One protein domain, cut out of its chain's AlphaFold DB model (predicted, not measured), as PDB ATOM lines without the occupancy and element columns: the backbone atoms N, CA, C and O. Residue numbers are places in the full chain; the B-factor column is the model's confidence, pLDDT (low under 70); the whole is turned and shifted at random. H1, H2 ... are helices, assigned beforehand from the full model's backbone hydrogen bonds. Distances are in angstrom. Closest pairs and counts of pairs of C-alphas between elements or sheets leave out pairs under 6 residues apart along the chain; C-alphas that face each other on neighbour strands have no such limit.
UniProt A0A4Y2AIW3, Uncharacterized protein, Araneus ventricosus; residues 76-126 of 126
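Overview. This is residues 76 to 126 of the 126 residues of an uncharacterized protein of Araneus ventricosus (UniProt A0A4Y2AIW3). This is a loose, flat zigzag of four short helices without a packed core: H1 and H2 meet at a corner, the chain folds back to H3 near H2, and the end of H4 with the tail, residues 117 to 126, sticks out. The printed part has 51 residues, with H1 to H4 in chain order, no named strand, class all helix. It is loose, with a radius of gyration of the C-alphas of 13.6 A, and spans 44 by 24 by 13 A.

Arrangement. Start at H1, residues 76 to 85, which touches H2, residues 90 to 98, only at the corner by their tight link; their closest C-alphas, of Leu 84 and Lys 90, are 4.6 A apart. They run opposite ways at a steep tilt of 59 degrees. H3, residues 105 to 109, is close to H2 but not clearly touching, the closest C-alphas, of Ile 92 and Ile 108, being 6.7 A apart. H4, residues 114 to 120, is apart from H1, H2 and H3. Every O i to N i+4 pair is within hydrogen-bond range in H1, H2 and H3, and 2 of 3 in H4.

Along the chain. Find C-alpha 76 at (-44.052, 2.179, 50.121); from there H1 runs 14.4 A to C-alpha 85. H2 runs 12.3 A, H3 6.0 A, and H4 10.6 A to C-alpha 120 at (-53.845, -23.498, 30.318).

Size, cuts and confidence. The C-alphas of Ser 76 and Ser 126, the two farthest apart, are 45.6 A apart. The printed part has no cut and no long link. Residues 97 to 102 also stand free. Residues 110 to 126 have pLDDT under 70.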
ATOM      1  N   SER A  76     -44.709   2.571  51.386       75.88
ATOM      2  CA  SER A  76     -44.052   2.179  50.121       75.88
ATOM      3  C   SER A  76     -43.495   0.742  50.167       75.88
ATOM      4  O   SER A  76     -43.639  -0.026  49.214       75.88
ATOM      5  N   CYS A  77     -42.939   0.339  51.318       79.56
ATOM      6  CA  CYS A  77     -42.442  -1.017  51.559       79.56
ATOM      7  C   CYS A  77     -43.564  -2.057  51.513       79.56
ATOM      8  O   CYS A  77     -43.415  -3.121  50.908       79.56
ATOM      9  N   GLU A  78     -44.704  -1.758  52.127       86.44
ATOM     10  CA  GLU A  78     -45.857  -2.630  52.026       86.44
ATOM     11  C   GLU A  78     -46.310  -2.704  50.560       86.44
ATOM     12  O   GLU A  78     -46.697  -3.783  50.115       86.44
ATOM     13  N   ILE A  79     -46.286  -1.605  49.768       86.56
ATOM     14  CA  ILE A  79     -46.888  -1.590  48.396       86.56
ATOM     15  C   ILE A  79     -46.095  -2.570  47.562       86.56
ATOM     16  O   ILE A  79     -46.656  -3.449  46.909       86.56
ATOM     17  N   GLN A  80     -44.780  -2.485  47.699       85.56
ATOM     18  CA  GLN A  80     -43.856  -3.391  47.063       85.56
ATOM     19  C   GLN A  80     -44.114  -4.849  47.469       85.56
ATOM     20  O   GLN A  80     -44.154  -5.722  46.604       85.56
ATOM     21  N   LYS A  81     -44.376  -5.130  48.755       87.88
ATOM     22  CA  LYS A  81     -44.720  -6.486  49.221       87.88
ATOM     23  C   LYS A  81     -46.023  -7.003  48.608       87.88
ATOM     24  O   LYS A  81     -46.064  -8.157  48.185       87.88
ATOM     25  N   ALA A  82     -47.079  -6.191  48.542       88.88
ATOM     26  CA  ALA A  82     -48.336  -6.596  47.908       88.88
ATOM     27  C   ALA A  82     -48.169  -6.844  46.407       88.88
ATOM     28  O   ALA A  82     -48.670  -7.841  45.888       88.88
ATOM     29  N   GLN A  83     -47.428  -5.983  45.711       90.12
ATOM     30  CA  GLN A  83     -47.196  -6.159  44.283       90.12
ATOM     31  C   GLN A  83     -46.331  -7.395  43.983       90.12
ATOM     32  O   GLN A  83     -46.619  -8.106  43.026       90.12
ATOM     33  N   LEU A  84     -45.339  -7.712  44.826       88.00
ATOM     34  CA  LEU A  84     -44.543  -8.943  44.712       88.00
ATOM     35  C   LEU A  84     -45.358 -10.216  44.994       88.00
ATOM     36  O   LEU A  84     -45.028 -11.276  44.471       88.00
ATOM     37  N   LYS A  85     -46.431 -10.138  45.794       89.50
ATOM     38  CA  LYS A  85     -47.378 -11.255  45.974       89.50
ATOM     39  C   LYS A  85     -48.298 -11.449  44.765       89.50
ATOM     40  O   LYS A  85     -48.865 -12.527  44.598       89.50
ATOM     41  N   ASN A  86     -48.469 -10.432  43.922       89.19
ATOM     42  CA  ASN A  86     -49.350 -10.506  42.763       89.19
ATOM     43  C   ASN A  86     -48.677 -11.279  41.616       89.19
ATOM     44  O   ASN A  86     -47.697 -10.823  41.035       89.19
ATOM     45  N   ARG A  87     -49.256 -12.425  41.240       86.25
ATOM     46  CA  ARG A  87     -48.743 -13.320  40.187       86.25
ATOM     47  C   ARG A  87     -48.526 -12.640  38.829       86.25
ATOM     48  O   ARG A  87     -47.598 -13.016  38.124       86.25
ATOM     49  N   ALA A  88     -49.365 -11.675  38.460       84.94
ATOM     50  CA  ALA A  88     -49.274 -10.988  37.171       84.94
ATOM     51  C   ALA A  88     -48.270  -9.824  37.188       84.94
ATOM     52  O   ALA A  88     -47.683  -9.504  36.160       84.94
ATOM     53  N   ILE A  89     -48.072  -9.183  38.345       85.50
ATOM     54  CA  ILE A  89     -47.227  -7.984  38.477       85.50
ATOM     55  C   ILE A  89     -45.795  -8.348  38.888       85.50
ATOM     56  O   ILE A  89     -44.848  -7.679  38.471       85.50
ATOM     57  N   LYS A  90     -45.622  -9.420  39.672       87.69
ATOM     58  CA  LYS A  90     -44.328  -9.885  40.183       87.69
ATOM     59  C   LYS A  90     -43.247 -10.016  39.093       87.69
ATOM     60  O   LYS A  90     -42.192  -9.415  39.296       87.69
ATOM     61  N   PRO A  91     -43.478 -10.685  37.940       85.19
ATOM     62  CA  PRO A  91     -42.435 -10.859  36.919       85.19
ATOM     63  C   PRO A  91     -41.929  -9.521  36.364       85.19
ATOM     64  O   PRO A  91     -40.727  -9.298  36.235       85.19
ATOM     65  N   ILE A  92     -42.854  -8.582  36.144       85.94
ATOM     66  CA  ILE A  92     -42.562  -7.246  35.613       85.94
ATOM     67  C   ILE A  92     -41.724  -6.440  36.616       85.94
ATOM     68  O   ILE A  92     -40.793  -5.729  36.233       85.94
ATOM     69  N   LEU A  93     -42.040  -6.545  37.911       85.69
ATOM     70  CA  LEU A  93     -41.284  -5.873  38.968       85.69
ATOM     71  C   LEU A  93     -39.874  -6.435  39.129       85.69
ATOM     72  O   LEU A  93     -38.931  -5.660  39.269       85.69
ATOM     73  N   GLU A  94     -39.726  -7.758  39.093       86.06
ATOM     74  CA  GLU A  94     -38.423  -8.421  39.181       86.06
ATOM     75  C   GLU A  94     -37.545  -8.048  37.984       86.06
ATOM     76  O   GLU A  94     -36.395  -7.654  38.158       86.06
ATOM     77  N   LYS A  95     -38.094  -8.056  36.768       81.06
ATOM     78  CA  LYS A  95     -37.356  -7.647  35.567       81.06
ATOM     79  C   LYS A  95     -36.930  -6.184  35.600       81.06
ATOM     80  O   LYS A  95     -35.808  -5.866  35.219       81.06
ATOM     81  N   LYS A  96     -37.788  -5.300  36.115       82.62
ATOM     82  CA  LYS A  96     -37.449  -3.886  36.325       82.62
ATOM     83  C   LYS A  96     -36.314  -3.699  37.342       82.62
ATOM     84  O   LYS A  96     -35.569  -2.736  37.221       82.62
ATOM     85  N   LEU A  97     -36.208  -4.567  38.350       82.12
ATOM     86  CA  LEU A  97     -35.137  -4.514  39.354       82.12
ATOM     87  C   LEU A  97     -33.819  -5.116  38.847       82.12
ATOM     88  O   LEU A  97     -32.755  -4.668  39.263       82.12
ATOM     89  N   ASN A  98     -33.890  -6.114  37.965       80.44
ATOM     90  CA  ASN A  98     -32.729  -6.860  37.476       80.44
ATOM     91  C   ASN A  98     -32.091  -6.269  36.207       80.44
ATOM     92  O   ASN A  98     -30.980  -6.657  35.850       80.44
ATOM     93  N   LEU A  99     -32.772  -5.352  35.515       77.81
ATOM     94  CA  LEU A  99     -32.240  -4.653  34.346       77.81
ATOM     95  C   LEU A  99     -31.830  -3.229  34.719       77.81
ATOM     96  O   LEU A  99     -32.607  -2.487  35.319       77.81
ATOM     97  N   ALA A 100     -30.613  -2.840  34.333       73.75
ATOM     98  CA  ALA A 100     -30.147  -1.461  34.474       73.75
ATOM     99  C   ALA A 100     -30.926  -0.512  33.547       73.75
ATOM    100  O   ALA A 100     -31.251   0.612  33.931       73.75
ATOM    101  N   ASP A 101     -31.271  -0.999  32.355       79.25
ATOM    102  CA  ASP A 101     -32.004  -0.254  31.341       79.25
ATOM    103  C   ASP A 101     -33.492  -0.603  31.333       79.25
ATOM    104  O   ASP A 101     -33.922  -1.714  31.654       79.25
ATOM    105  N   ARG A 102     -34.308   0.378  30.941       79.00
ATOM    106  CA  ARG A 102     -35.759   0.213  30.847       79.00
ATOM    107  C   ARG A 102     -36.094  -0.823  29.756       79.00
ATOM    108  O   ARG A 102     -35.795  -0.552  28.595       79.00
ATOM    109  N   PRO A 103     -36.785  -1.933  30.082       73.56
ATOM    110  CA  PRO A 103     -37.170  -2.925  29.083       73.56
ATOM    111  C   PRO A 103     -38.158  -2.345  28.065       73.56
ATOM    112  O   PRO A 103     -38.968  -1.461  28.380       73.56
ATOM    113  N   SER A 104     -38.100  -2.859  26.839       80.94
ATOM    114  CA  SER A 104     -39.004  -2.471  25.759       80.94
ATOM    115  C   SER A 104     -40.434  -2.955  26.022       80.94
ATOM    116  O   SER A 104     -40.675  -3.930  26.737       80.94
ATOM    117  N   CYS A 105     -41.419  -2.304  25.395       75.06
ATOM    118  CA  CYS A 105     -42.821  -2.713  25.515       75.06
ATOM    119  C   CYS A 105     -43.051  -4.165  25.065       75.06
ATOM    120  O   CYS A 105     -43.876  -4.857  25.656       75.06
ATOM    121  N   GLN A 106     -42.309  -4.641  24.059       76.25
ATOM    122  CA  GLN A 106     -42.424  -6.009  23.550       76.25
ATOM    123  C   GLN A 106     -41.936  -7.045  24.575       76.25
ATOM    124  O   GLN A 106     -42.568  -8.087  24.751       76.25
ATOM    125  N   GLU A 107     -40.859  -6.734  25.296       74.81
ATOM    126  CA  GLU A 107     -40.298  -7.585  26.353       74.81
ATOM    127  C   GLU A 107     -41.139  -7.621  27.631       74.81
ATOM    128  O   GLU A 107     -40.971  -8.540  28.428       74.81
ATOM    129  N   ILE A 108     -42.000  -6.623  27.846       76.00
ATOM    130  CA  ILE A 108     -42.954  -6.580  28.964       76.00
ATOM    131  C   ILE A 108     -44.259  -7.277  28.564       76.00
ATOM    132  O   ILE A 108     -44.826  -8.048  29.336       76.00
ATOM    133  N   ALA A 109     -44.741  -7.040  27.340       72.88
ATOM    134  CA  ALA A 109     -45.954  -7.667  26.820       72.88
ATOM    135  C   ALA A 109     -45.828  -9.195  26.766       72.88
ATOM    136  O   ALA A 109     -46.807  -9.906  26.989       72.88
ATOM    137  N   SER A 110     -44.617  -9.705  26.521       69.88
ATOM    138  CA  SER A 110     -44.331 -11.136  26.531       69.88
ATOM    139  C   SER A 110     -44.466 -11.797  27.908       69.88
ATOM    140  O   SER A 110     -44.617 -13.017  27.940       69.88
ATOM    141  N   GLU A 111     -44.450 -11.020  28.995       66.19
ATOM    142  CA  GLU A 111     -44.538 -11.474  30.394       66.19
ATOM    143  C   GLU A 111     -45.914 -11.250  31.022       66.19
ATOM    144  O   GLU A 111     -46.193 -11.735  32.119       66.19
ATOM    145  N   SER A 112     -46.789 -10.520  30.332       61.22
ATOM    146  CA  SER A 112     -48.158 -10.297  30.778       61.22
ATOM    147  C   SER A 112     -48.967 -11.604  30.764       61.22
ATOM    148  O   SER A 112     -48.774 -12.482  29.919       61.22
ATOM    149  N   CYS A 113     -49.914 -11.711  31.704       53.44
ATOM    150  CA  CYS A 113     -50.758 -12.881  32.001       53.44
ATOM    151  C   CYS A 113     -51.523 -13.462  30.786       53.44
ATOM    152  O   CYS A 113     -52.019 -14.588  30.836       53.44
ATOM    153  N   THR A 114     -51.586 -12.741  29.666       50.81
ATOM    154  CA  THR A 114     -52.254 -13.182  28.435       50.81
ATOM    155  C   THR A 114     -51.682 -14.484  27.864       50.81
ATOM    156  O   THR A 114     -52.438 -15.264  27.288       50.81
ATOM    157  N   LYS A 115     -50.396 -14.799  28.077       51.62
ATOM    158  CA  LYS A 115     -49.820 -16.075  27.607       51.62
ATOM    159  C   LYS A 115     -50.132 -17.272  28.503       51.62
ATOM    160  O   LYS A 115     -50.274 -18.385  28.002       51.62
ATOM    161  N   THR A 116     -50.257 -17.071  29.817       41.00
ATOM    162  CA  THR A 116     -50.554 -18.175  30.746       41.00
ATOM    163  C   THR A 116     -51.957 -18.731  30.515       41.00
ATOM    164  O   THR A 116     -52.134 -19.942  30.591       41.00
ATOM    165  N   ILE A 117     -52.921 -17.875  30.153       43.62
ATOM    166  CA  ILE A 117     -54.302 -18.291  29.869       43.62
ATOM    167  C   ILE A 117     -54.378 -19.156  28.598       43.62
ATOM    168  O   ILE A 117     -55.037 -20.196  28.618       43.62
ATOM    169  N   LEU A 118     -53.643 -18.804  27.531       44.31
ATOM    170  CA  LEU A 118     -53.604 -19.600  26.294       44.31
ATOM    171  C   LEU A 118     -52.960 -20.984  26.495       44.31
ATOM    172  O   LEU A 118     -53.421 -21.965  25.917       44.31
ATOM    173  N   GLY A 119     -51.930 -21.076  27.345       42.25
ATOM    174  CA  GLY A 119     -51.276 -22.345  27.680       42.25
ATOM    175  C   GLY A 119     -52.135 -23.265  28.554       42.25
ATOM    176  O   GLY A 119     -52.130 -24.476  28.353       42.25
ATOM    177  N   SER A 120     -52.921 -22.712  29.484       43.91
ATOM    178  CA  SER A 120     -53.845 -23.498  30.318       43.91
ATOM    179  C   SER A 120     -55.105 -23.972  29.586       43.91
ATOM    180  O   SER A 120     -55.747 -24.909  30.048       43.91
ATOM    181  N   LEU A 121     -55.453 -23.346  28.455       47.00
ATOM    182  CA  LEU A 121     -56.605 -23.716  27.621       47.00
ATOM    183  C   LEU A 121     -56.243 -24.649  26.452       47.00
ATOM    184  O   LEU A 121     -57.117 -24.992  25.665       47.00
ATOM    185  N   GLY A 122     -54.981 -25.080  26.331       43.88
ATOM    186  CA  GLY A 122     -54.578 -26.091  25.347       43.88
ATOM    187  C   GLY A 122     -54.713 -25.670  23.877       43.88
ATOM    188  O   GLY A 122     -54.723 -26.532  23.008       43.88
ATOM    189  N   LEU A 123     -54.789 -24.371  23.570       48.22
ATOM    190  CA  LEU A 123     -55.022 -23.872  22.203       48.22
ATOM    191  C   LEU A 123     -53.737 -23.635  21.384       48.22
ATOM    192  O   LEU A 123     -53.740 -22.855  20.437       48.22
ATOM    193  N   LEU A 124     -52.638 -24.318  21.713       47.75
ATOM    194  CA  LEU A 124     -51.485 -24.449  20.816       47.75
ATOM    195  C   LEU A 124     -51.450 -25.875  20.263       47.75
ATOM    196  O   LEU A 124     -50.682 -26.718  20.719       47.75
ATOM    197  N   THR A 125     -52.294 -26.129  19.267       39.50
ATOM    198  CA  THR A 125     -52.065 -27.202  18.298       39.50
ATOM    199  C   THR A 125     -51.866 -26.574  16.926       39.50
ATOM    200  O   THR A 125     -52.832 -26.084  16.346       39.50
ATOM    201  N   SER A 126     -50.607 -26.655  16.477       41.50
ATOM    202  CA  SER A 126     -50.064 -26.450  15.122       41.50
ATOM    203  C   SER A 126     -50.119 -25.055  14.505       41.50
ATOM    204  O   SER A 126     -51.217 -24.521  14.262       41.50
TER     205      SER A 126